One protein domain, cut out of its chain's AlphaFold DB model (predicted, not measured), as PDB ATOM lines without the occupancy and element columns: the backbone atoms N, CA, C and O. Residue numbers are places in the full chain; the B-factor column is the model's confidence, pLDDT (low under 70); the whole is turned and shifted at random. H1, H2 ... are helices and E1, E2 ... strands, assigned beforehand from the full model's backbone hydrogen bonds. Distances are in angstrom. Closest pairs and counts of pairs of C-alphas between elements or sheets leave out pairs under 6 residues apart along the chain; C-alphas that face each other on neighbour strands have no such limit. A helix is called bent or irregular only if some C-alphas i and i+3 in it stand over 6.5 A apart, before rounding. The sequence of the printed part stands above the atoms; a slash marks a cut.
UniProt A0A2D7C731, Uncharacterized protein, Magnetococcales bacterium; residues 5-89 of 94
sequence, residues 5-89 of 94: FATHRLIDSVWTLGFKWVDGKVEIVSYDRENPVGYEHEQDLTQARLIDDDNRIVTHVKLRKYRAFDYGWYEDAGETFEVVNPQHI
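This is residues 5 to 89 of the 94 residues of an uncharacterized protein of Magnetococcales bacterium (UniProt A0A2D7C731). One strongly twisted sheet of six strands curls over on itself like part of a barrel, with E3 and E2 facing E4, E5 and E6 across E1 as the hinge, and its two edge strands E3 and E6 coming close to each other at Lys 25 and Glu 82. The short helix H1 packs over E2, and a long loop, residues 65 to 78, joins E5 to E6. The printed part has 85 residues, with six named strands and one named helix in the order E1 E2 E3 H1 E4 E5 E6; the sheet runs E3 E2 E1 E4 E5 E6 and is mixed, and the class is mostly strand. The whole is compact and rounded, with a radius of gyration of the C-alphas of 12.2 A and spans of 29 by 29 by 26 A.

E1, residues 5 to 10, begins at C-alpha 5 (91.275, 100.495, 80.497) and is 16.2 A long. E2, the longest strand, holds residues 13 to 22 and measures 28.2 A. E3, residues 25 to 32, measures 20.2 A and bends by 59 degrees at residue 29. H1 holds residues 36 to 40. E4, residues 46 to 52, begins at C-alpha 46 (96.793, 105.241, 80.352) and is 19.2 A long. E5, residues 58 to 64, measures 17.6 A. E6, residues 79 to 82, ends at C-alpha 82 (98.397, 97.440, 94.967).

The sheet is a folded sheet, bent back on itself into two leaves that face each other. E1 E2 E3 and E4 E5 E6 are meanders, each strand the antiparallel neighbour of the one before. In the hairpin of E1 and E2, N 8 and O 15 are 2.8 A apart; in that of E2 and E3, N 20 and O 27 are 2.9 A apart. E1 and E4 are parallel, at 68 degrees, with N 7 and O 46 2.8 A apart. The pairing of E4 is staggered: with E1 over residues 46 to 47, with E5 over 47 to 52. In the hairpin of E4 and E5, N 49 and O 62 are 2.9 A apart; in that of E5 and E6, N 61 and O 81 are 2.8 A apart. These pairs are within hydrogen-bond range. The closest C-alphas of E3 and E6 are those of Lys 25 and Glu 82, 5.2 A. E3, H1 and E4 form a split strand-helix-strand unit, two strands running the same way with E2 and E1 between them, and its crossover is right-handed. H1 is on the sheet at a height of 8.2 A and only just lies over E2, with 3 of its 5 C-alphas there; the closest pair is Thr 16 and Gly 38, C-alphas 5.2 A apart. In H1 every O i to N i+4 pair is within hydrogen-bond range.

The C-alphas farthest apart, those of Asp 12 and Asp 23, are 34.1 A apart. The printed part has no cut. The link from E5 to E6, 14 residues, is long; the others are tight. Mean pLDDT of the printed part is 91.0, with residues 71 to 72 and 74 to 77 under 70.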
ATOM      1  N   PHE A   5      90.324 101.192  81.347       97.06
ATOM      2  CA  PHE A   5      91.275 100.495  80.497       97.06
ATOM      3  C   PHE A   5      92.635 101.181  80.527       97.06
ATOM      4  O   PHE A   5      92.739 102.407  80.581       97.06
ATOM      5  N   ALA A   6      93.683 100.371  80.486       96.88
ATOM      6  CA  ALA A   6      95.050 100.823  80.309       96.88
ATOM      7  C   ALA A   6      95.793  99.871  79.368       96.88
ATOM      8  O   ALA A   6      95.427  98.705  79.251       96.88
ATOM      9  N   THR A   7      96.828 100.354  78.691       95.75
ATOM     10  CA  THR A   7      97.534  99.591  77.657       95.75
ATOM     11  C   THR A   7      98.971  99.287  78.041       95.75
ATOM     12  O   THR A   7      99.685 100.099  78.625       95.75
ATOM     13  N   HIS A   8      99.426  98.098  77.676       93.19
ATOM     14  CA  HIS A   8     100.808  97.675  77.790       93.19
ATOM     15  C   HIS A   8     101.267  97.159  76.429       93.19
ATOM     16  O   HIS A   8     100.899  96.069  75.992       93.19
ATOM     17  N   ARG A   9     102.080  97.957  75.737       90.50
ATOM     18  CA  ARG A   9     102.666  97.551  74.461       90.50
ATOM     19  C   ARG A   9     103.869  96.643  74.692       90.50
ATOM     20  O   ARG A   9     104.853  97.045  75.310       90.50
ATOM     21  N   LEU A  10     103.795  95.437  74.141       87.56
ATOM     22  CA  LEU A  10     104.866  94.449  74.118       87.56
ATOM     23  C   LEU A  10     105.222  94.154  72.660       87.56
ATOM     24  O   LEU A  10     104.539  93.384  71.991       87.56
ATOM     25  N   ILE A  11     106.305  94.776  72.182       85.00
ATOM     26  CA  ILE A  11     106.775  94.697  70.789       85.00
ATOM     27  C   ILE A  11     105.663  95.135  69.815       85.00
ATOM     28  O   ILE A  11     105.394  96.330  69.681       85.00
ATOM     29  N   ASP A  12     105.017  94.181  69.150       84.75
ATOM     30  CA  ASP A  12     103.988  94.374  68.131       84.75
ATOM     31  C   ASP A  12     102.567  94.287  68.699       84.75
ATOM     32  O   ASP A  12     101.620  94.741  68.059       84.75
ATOM     33  N   SER A  13     102.421  93.771  69.917       90.56
ATOM     34  CA  SER A  13     101.135  93.486  70.540       90.56
ATOM     35  C   SER A  13     100.769  94.552  71.572       90.56
ATOM     36  O   SER A  13     101.599  94.947  72.395       90.56
ATOM     37  N   VAL A  14      99.510  94.990  71.565       93.62
ATOM     38  CA  VAL A  14      98.933  95.828  72.625       93.62
ATOM     39  C   VAL A  14      98.138  94.933  73.562       93.62
ATOM     40  O   VAL A  14      97.142  94.335  73.166       93.62
ATOM     41  N   TRP A  15      98.594  94.834  74.806       95.00
ATOM     42  CA  TRP A  15      97.836  94.210  75.882       95.00
ATOM     43  C   TRP A  15      96.971  95.258  76.565       95.00
ATOM     44  O   TRP A  15      97.434  96.364  76.844       95.00
ATOM     45  N   THR A  16      95.728  94.909  76.852       96.44
ATOM     46  CA  THR A  16      94.734  95.779  77.467       96.44
ATOM     47  C   THR A  16      94.423  95.268  78.860       96.44
ATOM     48  O   THR A  16      93.961  94.145  79.040       96.44
ATOM     49  N   LEU A  17      94.680  96.109  79.855       97.25
ATOM     50  CA  LEU A  17      94.291  95.908  81.238       97.25
ATOM     51  C   LEU A  17      92.909  96.519  81.460       97.25
ATOM     52  O   LEU A  17      92.775  97.743  81.443       97.25
ATOM     53  N   GLY A  18      91.903  95.687  81.709       97.06
ATOM     54  CA  GLY A  18      90.625  96.107  82.272       97.06
ATOM     55  C   GLY A  18      90.702  96.106  83.795       97.06
ATOM     56  O   GLY A  18      91.053  95.090  84.394       97.06
ATOM     57  N   PHE A  19      90.379  97.222  84.447       97.25
ATOM     58  CA  PHE A  19      90.491  97.330  85.902       97.25
ATOM     59  C   PHE A  19      89.445  98.246  86.543       97.25
ATOM     60  O   PHE A  19      88.780  99.044  85.879       97.25
ATOM     61  N   LYS A  20      89.297  98.125  87.864       97.31
ATOM     62  CA  LYS A  20      88.437  98.972  88.699       97.31
ATOM     63  C   LYS A  20      89.206  99.453  89.925       97.31
ATOM     64  O   LYS A  20      90.110  98.783  90.409       97.31
ATOM     65  N   TRP A  21      88.813 100.613  90.439       96.75
ATOM     66  CA  TRP A  21      89.348 101.154  91.686       96.75
ATOM     67  C   TRP A  21      88.564 100.638  92.882       96.75
ATOM     68  O   TRP A  21      87.367 100.896  92.954       96.75
ATOM     69  N   VAL A  22      89.238  99.995  93.833       96.12
ATOM     70  CA  VAL A  22      88.667  99.497  95.091       96.12
ATOM     71  C   VAL A  22      89.494 100.057  96.243       96.12
ATOM     72  O   VAL A  22      90.645  99.676  96.413       96.12
ATOM     73  N   ASP A  23      88.941 101.010  96.996       94.12
ATOM     74  CA  ASP A  23      89.600 101.634  98.159       94.12
ATOM     75  C   ASP A  23      91.033 102.142  97.888       94.12
ATOM     76  O   ASP A  23      91.950 101.958  98.685       94.12
ATOM     77  N   GLY A  24      91.245 102.775  96.726       94.38
ATOM     78  CA  GLY A  24      92.559 103.288  96.303       94.38
ATOM     79  C   GLY A  24      93.516 102.227  95.745       94.38
ATOM     80  O   GLY A  24      94.639 102.551  95.369       94.38
ATOM     81  N   LYS A  25      93.065 100.975  95.653       97.06
ATOM     82  CA  LYS A  25      93.770  99.847  95.043       97.06
ATOM     83  C   LYS A  25      93.134  99.464  93.709       97.06
ATOM     84  O   LYS A  25      92.049  99.937  93.360       97.06
ATOM     85  N   VAL A  26      93.811  98.600  92.967       97.44
ATOM     86  CA  VAL A  26      93.375  98.125  91.655       97.44
ATOM     87  C   VAL A  26      92.811  96.711  91.774       97.44
ATOM     88  O   VAL A  26      93.473  95.799  92.257       97.44
ATOM     89  N   GLU A  27      91.589  96.511  91.301       97.25
ATOM     90  CA  GLU A  27      91.048  95.190  90.985       97.25
ATOM     91  C   GLU A  27      91.226  94.951  89.488       97.25
ATOM     92  O   GLU A  27      90.692  95.704  88.667       97.25
ATOM     93  N   ILE A  28      91.985  93.918  89.128       97.06
ATOM     94  CA  ILE A  28      92.182  93.542  87.729       97.06
ATOM     95  C   ILE A  28      90.994  92.691  87.293       97.06
ATOM     96  O   ILE A  28      90.727  91.643  87.875       97.06
ATOM     97  N   VAL A  29      90.288  93.146  86.263       96.25
ATOM     98  CA  VAL A  29      89.119  92.465  85.698       96.25
ATOM     99  C   VAL A  29      89.527  91.622  84.499       96.25
ATOM    100  O   VAL A  29      89.126  90.472  84.411       96.25
ATOM    101  N   SER A  30      90.350  92.176  83.607       95.88
ATOM    102  CA  SER A  30      90.865  91.448  82.450       95.88
ATOM    103  C   SER A  30      92.280  91.891  82.091       95.88
ATOM    104  O   SER A  30      92.671  93.034  82.344       95.88
ATOM    105  N   TYR A  31      93.055  90.989  81.499       95.25
ATOM    106  CA  TYR A  31      94.333  91.323  80.879       95.25
ATOM    107  C   TYR A  31      94.535  90.491  79.618       95.25
ATOM    108  O   TYR A  31      94.965  89.340  79.671       95.25
ATOM    109  N   ASP A  32      94.209  91.084  78.476       93.31
ATOM    110  CA  ASP A  32      94.116  90.369  77.211       93.31
ATOM    111  C   ASP A  32      94.757  91.179  76.072       93.31
ATOM    112  O   ASP A  32      94.890  92.401  76.141       93.31
ATOM    113  N   ARG A  33      95.191  90.498  75.011       92.81
ATOM    114  CA  ARG A  33      95.796  91.135  73.825       92.81
ATOM    115  C   ARG A  33      94.850  91.234  72.633       92.81
ATOM    116  O   ARG A  33      95.298  91.572  71.540       92.81
ATOM    117  N   GLU A  34      93.600  90.825  72.811       92.75
ATOM    118  CA  GLU A  34      92.603  90.709  71.740       92.75
ATOM    119  C   GLU A  34      91.515  91.783  71.862       92.75
ATOM    120  O   GLU A  34      90.703  91.947  70.954       92.75
ATOM    121  N   ASN A  35      91.525  92.560  72.946       92.19
ATOM    122  CA  ASN A  35      90.593  93.641  73.182       92.19
ATOM    123  C   ASN A  35      90.850  94.791  72.196       92.19
ATOM    124  O   ASN A  35      91.909  95.435  72.245       92.19
ATOM    125  N   PRO A  36      89.877  95.085  71.314       93.62
ATOM    126  CA  PRO A  36      90.034  96.091  70.271       93.62
ATOM    127  C   PRO A  36      90.237  97.493  70.848       93.62
ATOM    128  O   PRO A  36      90.948  98.292  70.244       93.62
ATOM    129  N   VAL A  37      89.715  97.772  72.051       94.31
ATOM    130  CA  VAL A  37      89.848  99.076  72.722       94.31
ATOM    131  C   VAL A  37      91.316  99.456  72.892       94.31
ATOM    132  O   VAL A  37      91.676 100.613  72.687       94.31
ATOM    133  N   GLY A  38      92.184  98.493  73.215       93.31
ATOM    134  CA  GLY A  38      93.611  98.752  73.365       93.31
ATOM    135  C   GLY A  38      94.275  99.204  72.070       93.31
ATOM    136  O   GLY A  38      95.073 100.133  72.103       93.31
ATOM    137  N   TYR A  39      93.940  98.584  70.936       93.44
ATOM    138  CA  TYR A  39      94.522  98.941  69.636       93.44
ATOM    139  C   TYR A  39      93.915 100.217  69.055       93.44
ATOM    140  O   TYR A  39      94.640 101.026  68.483       93.44
ATOM    141  N   GLU A  40      92.602 100.403  69.196       95.88
ATOM    142  CA  GLU A  40      91.882 101.556  68.648       95.88
ATOM    143  C   GLU A  40      92.190 102.848  69.413       95.88
ATOM    144  O   GLU A  40      92.288 103.912  68.803       95.88
ATOM    145  N   HIS A  41      92.388 102.750  70.730       95.69
ATOM    146  CA  HIS A  41      92.516 103.904  71.624       95.69
ATOM    147  C   HIS A  41      93.836 103.945  72.394       95.69
ATOM    148  O   HIS A  41      93.934 104.626  73.410       95.69
ATOM    149  N   GLU A  42      94.877 103.243  71.936       92.75
ATOM    150  CA  GLU A  42      96.129 103.105  72.692       92.75
ATOM    151  C   GLU A  42      96.696 104.440  73.193       92.75
ATOM    152  O   GLU A  42      97.146 104.529  74.335       92.75
ATOM    153  N   GLN A  43      96.674 105.466  72.337       92.69
ATOM    154  CA  GLN A  43      97.254 106.784  72.613       92.69
ATOM    155  C   GLN A  43      96.400 107.628  73.569       92.69
ATOM    156  O   GLN A  43      96.921 108.542  74.209       92.69
ATOM    157  N   ASP A  44      95.111 107.310  73.675       94.88
ATOM    158  CA  ASP A  44      94.154 107.990  74.549       94.88
ATOM    159  C   ASP A  44      94.090 107.339  75.941       94.88
ATOM    160  O   ASP A  44      93.640 107.956  76.910       94.88
ATOM    161  N   LEU A  45      94.547 106.089  76.057       94.88
ATOM    162  CA  LEU A  45      94.527 105.314  77.290       94.88
ATOM    163  C   LEU A  45      95.790 105.526  78.130       94.88
ATOM    164  O   LEU A  45      96.889 105.786  77.642       94.88
ATOM    165  N   THR A  46      95.647 105.366  79.444       94.44
ATOM    166  CA  THR A  46      96.793 105.241  80.352       94.44
ATOM    167  C   THR A  46      97.650 104.038  79.969       94.44
ATOM    168  O   THR A  46      97.127 102.983  79.628       94.44
ATOM    169  N   GLN A  47      98.968 104.161  80.090       93.75
ATOM    170  CA  GLN A  47      99.879 103.029  79.994       93.75
ATOM    171  C   GLN A  47      99.933 102.283  81.326       93.75
ATOM    172  O   GLN A  47     100.011 102.906  82.388       93.75
ATOM    173  N   ALA A  48      99.950 100.957  81.257       94.06
ATOM    174  CA  ALA A  48     100.089 100.060  82.388       94.06
ATOM    175  C   ALA A  48     101.371  99.231  82.297       94.06
ATOM    176  O   ALA A  48     101.822  98.847  81.217       94.06
ATOM    177  N   ARG A  49     101.922  98.900  83.463       92.31
ATOM    178  CA  ARG A  49     102.910  97.838  83.640       92.31
ATOM    179  C   ARG A  49     102.521  97.012  84.854       92.31
ATOM    180  O   ARG A  49     102.399  97.547  85.954       92.31
ATOM    181  N   LEU A  50     102.335  95.714  84.646       93.56
ATOM    182  CA  LEU A  50     102.102  94.768  85.732       93.56
ATOM    183  C   LEU A  50     103.434  94.452  86.421       93.56
ATOM    184  O   LEU A  50     104.463  94.327  85.753       93.56
ATOM    185  N   ILE A  51     103.408  94.382  87.748       94.06
ATOM    186  CA  ILE A  51     104.550  94.021  88.585       94.06
ATOM    187  C   ILE A  51     104.197  92.710  89.284       94.06
ATOM    188  O   ILE A  51     103.294  92.666  90.125       94.06
ATOM    189  N   ASP A  52     104.898  91.650  88.901       94.25
ATOM    190  CA  ASP A  52     104.780  90.314  89.468       94.25
ATOM    191  C   ASP A  52     105.887  89.990  90.480       94.25
ATOM    192  O   ASP A  52     106.965  90.585  90.462       94.25
ATOM    193  N   ASP A  53     105.583  89.069  91.394       93.69
ATOM    194  CA  ASP A  53     106.558  88.466  92.305       93.69
ATOM    195  C   ASP A  53     107.343  87.316  91.638       93.69
ATOM    196  O   ASP A  53     107.157  86.994  90.462       93.69
ATOM    197  N   ASP A  54     108.204  86.648  92.411       92.88
ATOM    198  CA  ASP A  54     109.005  85.510  91.932       92.88
ATOM    199  C   ASP A  54     108.154  84.321  91.437       92.88
ATOM    200  O   ASP A  54     108.641  83.478  90.681       92.88
ATOM    201  N   ASN A  55     106.874  84.256  91.818       92.69
ATOM    202  CA  ASN A  55     105.920  83.227  91.410       92.69
ATOM    203  C   ASN A  55     105.009  83.678  90.258       92.69
ATOM    204  O   ASN A  55     104.020  83.000  89.969       92.69
ATOM    205  N   ARG A  56     105.326  84.797  89.588       91.31
ATOM    206  CA  ARG A  56     104.515  85.382  88.507       91.31
ATOM    207  C   ARG A  56     103.121  85.831  88.956       91.31
ATOM    208  O   ARG A  56     102.217  85.965  88.126       91.31
ATOM    209  N   ILE A  57     102.933  86.063  90.253       95.94
ATOM    210  CA  ILE A  57     101.691  86.593  90.806       95.94
ATOM    211  C   ILE A  57     101.738  88.111  90.721       95.94
ATOM    212  O   ILE A  57     102.643  88.744  91.261       95.94
ATOM    213  N   VAL A  58     100.759  88.707  90.045       96.94
ATOM    214  CA  VAL A  58     100.671  90.160  89.898       96.94
ATOM    215  C   VAL A  58     100.282  90.769  91.241       96.94
ATOM    216  O   VAL A  58      99.192  90.520  91.751       96.94
ATOM    217  N   THR A  59     101.172  91.579  91.811       97.44
ATOM    218  CA  THR A  59     100.967  92.214  93.123       97.44
ATOM    219  C   THR A  59     100.659  93.700  93.009       97.44
ATOM    220  O   THR A  59      99.976  94.255  93.866       97.44
ATOM    221  N   HIS A  60     101.153  94.352  91.953       97.25
ATOM    222  CA  HIS A  60     100.956  95.778  91.728       97.25
ATOM    223  C   HIS A  60     100.752  96.096  90.245       97.25
ATOM    224  O   HIS A  60     101.226  95.385  89.355       97.25
ATOM    225  N   VAL A  61     100.100  97.227  89.988       95.69
ATOM    226  CA  VAL A  61      99.997  97.849  88.667       95.69
ATOM    227  C   VAL A  61     100.625  99.228  88.730       95.69
ATOM    228  O   VAL A  61     100.269 100.044  89.576       95.69
ATOM    229  N   LYS A  62     101.539  99.509  87.806       94.69
ATOM    230  CA  LYS A  62     102.061 100.853  87.579       94.69
ATOM    231  C   LYS A  62     101.287 101.510  86.443       94.69
ATOM    232  O   LYS A  62     101.235 100.944  85.353       94.69
ATOM    233  N   LEU A  63     100.716 102.688  86.683       94.38
ATOM    234  CA  LEU A  63      99.923 103.439  85.708       94.38
ATOM    235  C   LEU A  63     100.551 104.803  85.422       94.38
ATOM    236  O   LEU A  63     101.089 105.463  86.312       94.38
ATOM    237  N   ARG A  64     100.471 105.252  84.170       91.75
ATOM    238  CA  ARG A  64     100.878 106.606  83.765       91.75
ATOM    239  C   ARG A  64     100.160 107.063  82.505       91.75
ATOM    240  O   ARG A  64      99.585 106.254  81.785       91.75
ATOM    241  N   LYS A  65     100.250 108.356  82.194       90.75
ATOM    242  CA  LYS A  65      99.779 108.897  80.910       90.75
ATOM    243  C   LYS A  65     100.544 108.280  79.735       90.75
ATOM    244  O   LYS A  65     101.719 107.943  79.875       90.75
ATOM    245  N   TYR A  66      99.880 108.156  78.587       90.19
ATOM    246  CA  TYR A  66     100.508 107.654  77.370       90.19
ATOM    247  C   TYR A  66     101.752 108.465  76.990       90.19
ATOM    248  O   TYR A  66     101.744 109.699  77.014       90.19
ATOM    249  N   ARG A  67     102.816 107.758  76.599       87.00
ATOM    250  CA  ARG A  67     104.045 108.340  76.053       87.00
ATOM    251  C   ARG A  67     104.529 107.496  74.880       87.00
ATOM    252  O   ARG A  67     104.814 106.307  75.041       87.00
ATOM    253  N   ALA A  68     104.629 108.118  73.709       83.12
ATOM    254  CA  ALA A  68     105.165 107.475  72.516       83.12
ATOM    255  C   ALA A  68     106.683 107.249  72.646       83.12
ATOM    256  O   ALA A  68     107.389 108.075  73.226       83.12
ATOM    257  N   PHE A  69     107.180 106.151  72.066       75.31
ATOM    258  CA  PHE A  69     108.612 105.816  71.965       75.31
ATOM    259  C   PHE A  69     109.371 105.707  73.301       75.31
ATOM    260  O   PHE A  69     110.577 105.944  73.353       75.31
ATOM    261  N   ASP A  70     108.690 105.323  74.382       71.12
ATOM    262  CA  ASP A  70     109.326 105.117  75.685       71.12
ATOM    263  C   ASP A  70     109.574 103.631  75.967       71.12
ATOM    264  O   ASP A  70     108.709 102.907  76.460       71.12
ATOM    265  N   TYR A  71     110.795 103.193  75.668       63.31
ATOM    266  CA  TYR A  71     111.273 101.828  75.906       63.31
ATOM    267  C   TYR A  71     111.577 101.523  77.376       63.31
ATOM    268  O   TYR A  71     111.906 100.388  77.719       63.31
ATOM    269  N   GLY A  72     111.543 102.531  78.244       62.81
ATOM    270  CA  GLY A  72     112.310 102.499  79.471       62.81
ATOM    271  C   GLY A  72     111.535 102.612  80.765       62.81
ATOM    272  O   GLY A  72     112.001 102.122  81.791       62.81
ATOM    273  N   TRP A  73     110.386 103.292  80.751       72.75
ATOM    274  CA  TRP A  73     109.751 103.752  81.994       72.75
ATOM    275  C   TRP A  73     110.744 104.510  82.917       72.75
ATOM    276  O   TRP A  73     110.560 104.514  84.135       72.75
ATOM    277  N   TYR A  74     111.811 105.104  82.350       61.34
ATOM    278  CA  TYR A  74     112.982 105.608  83.090       61.34
ATOM    279  C   TYR A  74     112.768 106.998  83.702       61.34
ATOM    280  O   TYR A  74     113.362 107.296  84.732       61.34
ATOM    281  N   GLU A  75     111.934 107.843  83.088       59.53
ATOM    282  CA  GLU A  75     111.822 109.267  83.458       59.53
ATOM    283  C   GLU A  75     110.472 109.647  84.083       59.53
ATOM    284  O   GLU A  75     110.389 110.646  84.788       59.53
ATOM    285  N   ASP A  76     109.435 108.825  83.890       62.66
ATOM    286  CA  ASP A  76     108.139 108.968  84.558       62.66
ATOM    287  C   ASP A  76     107.946 107.811  85.537       62.66
ATOM    288  O   ASP A  76     107.634 106.672  85.157       62.66
ATOM    289  N   ALA A  77     108.112 108.108  86.824       65.00
ATOM    290  CA  ALA A  77     107.687 107.234  87.904       65.00
ATOM    291  C   ALA A  77     106.154 107.249  87.968       65.00
ATOM    292  O   ALA A  77     105.574 107.851  88.862       65.00
ATOM    293  N   GLY A  78     105.499 106.618  86.984       79.62
ATOM    294  CA  GLY A  78     104.068 106.326  87.049       79.62
ATOM    295  C   GLY A  78     103.679 105.799  88.429       79.62
ATOM    296  O   GLY A  78     104.496 105.171  89.108       79.62
ATOM    297  N   GLU A  79     102.453 106.075  88.844       92.56
ATOM    298  CA  GLU A  79     101.989 105.712  90.175       92.56
ATOM    299  C   GLU A  79     101.783 104.200  90.267       92.56
ATOM    300  O   GLU A  79     101.280 103.566  89.335       92.56
ATOM    301  N   THR A  80     102.214 103.617  91.385       95.06
ATOM    302  CA  THR A  80     102.103 102.183  91.651       95.06
ATOM    303  C   THR A  80     100.946 101.940  92.604       95.06
ATOM    304  O   THR A  80     100.901 102.515  93.689       95.06
ATOM    305  N   PHE A  81     100.055 101.038  92.218       96.94
ATOM    306  CA  PHE A  81      98.869 100.674  92.976       96.94
ATOM    307  C   PHE A  81      98.893  99.184  93.299       96.94
ATOM    308  O   PHE A  81      99.256  98.367  92.454       96.94
ATOM    309  N   GLU A  82      98.519  98.832  94.525       97.81
ATOM    310  CA  GLU A  82      98.397  97.440  94.967       97.81
ATOM    311  C   GLU A  82      97.215  96.753  94.270       97.81
ATOM    312  O   GLU A  82      96.184  97.385  94.025       97.81
ATOM    313  N   VAL A  83      97.358  95.463  93.964       97.69
ATOM    314  CA  VAL A  83      96.297  94.637  93.380       97.69
ATOM    315  C   VAL A  83      95.534  93.896  94.472       97.69
ATOM    316  O   VAL A  83      96.129  93.177  95.269       97.69
ATOM    317  N   VAL A  84      94.205  94.036  94.499       97.44
ATOM    318  CA  VAL A  84      93.357  93.394  95.527       97.44
ATOM    319  C   VAL A  84      93.055  91.924  95.245       97.44
ATOM    320  O   VAL A  84      92.741  91.176  96.167       97.44
ATOM    321  N   ASN A  85      93.156  91.502  93.987       96.81
ATOM    322  CA  ASN A  85      92.929  90.133  93.532       96.81
ATOM    323  C   ASN A  85      94.187  89.562  92.846       96.81
ATOM    324  O   ASN A  85      94.181  89.332  91.633       96.81
ATOM    325  N   PRO A  86      95.292  89.373  93.592       96.56
ATOM    326  CA  PRO A  86      96.555  88.924  93.027       96.56
ATOM    327  C   PRO A  86      96.439  87.489  92.505       96.56
ATOM    328  O   PRO A  86      96.023  86.578  93.220       96.56
ATOM    329  N   GLN A  87      96.828  87.285  91.251       96.00
ATOM    330  CA  GLN A  87      96.913  85.969  90.624       96.00
ATOM    331  C   GLN A  87      97.931  85.984  89.481       96.00
ATOM    332  O   GLN A  87      98.557  87.007  89.189       96.00
ATOM    333  N   HIS A  88      98.120  84.830  88.845       95.31
ATOM    334  CA  HIS A  88      99.023  84.707  87.711       95.31
ATOM    335  C   HIS A  88      98.562  85.601  86.550       95.31
ATOM    336  O   HIS A  88      97.371  85.671  86.255       95.31
ATOM    337  N   ILE A  89      99.497  86.252  85.853       89.25
ATOM    338  CA  ILE A  89      99.192  87.235  84.792       89.25
ATOM    339  C   ILE A  89      98.240  86.705  83.703       89.25
ATOM    340  O   ILE A  89      97.371  87.429  83.232       89.25
TER     341      ILE A  89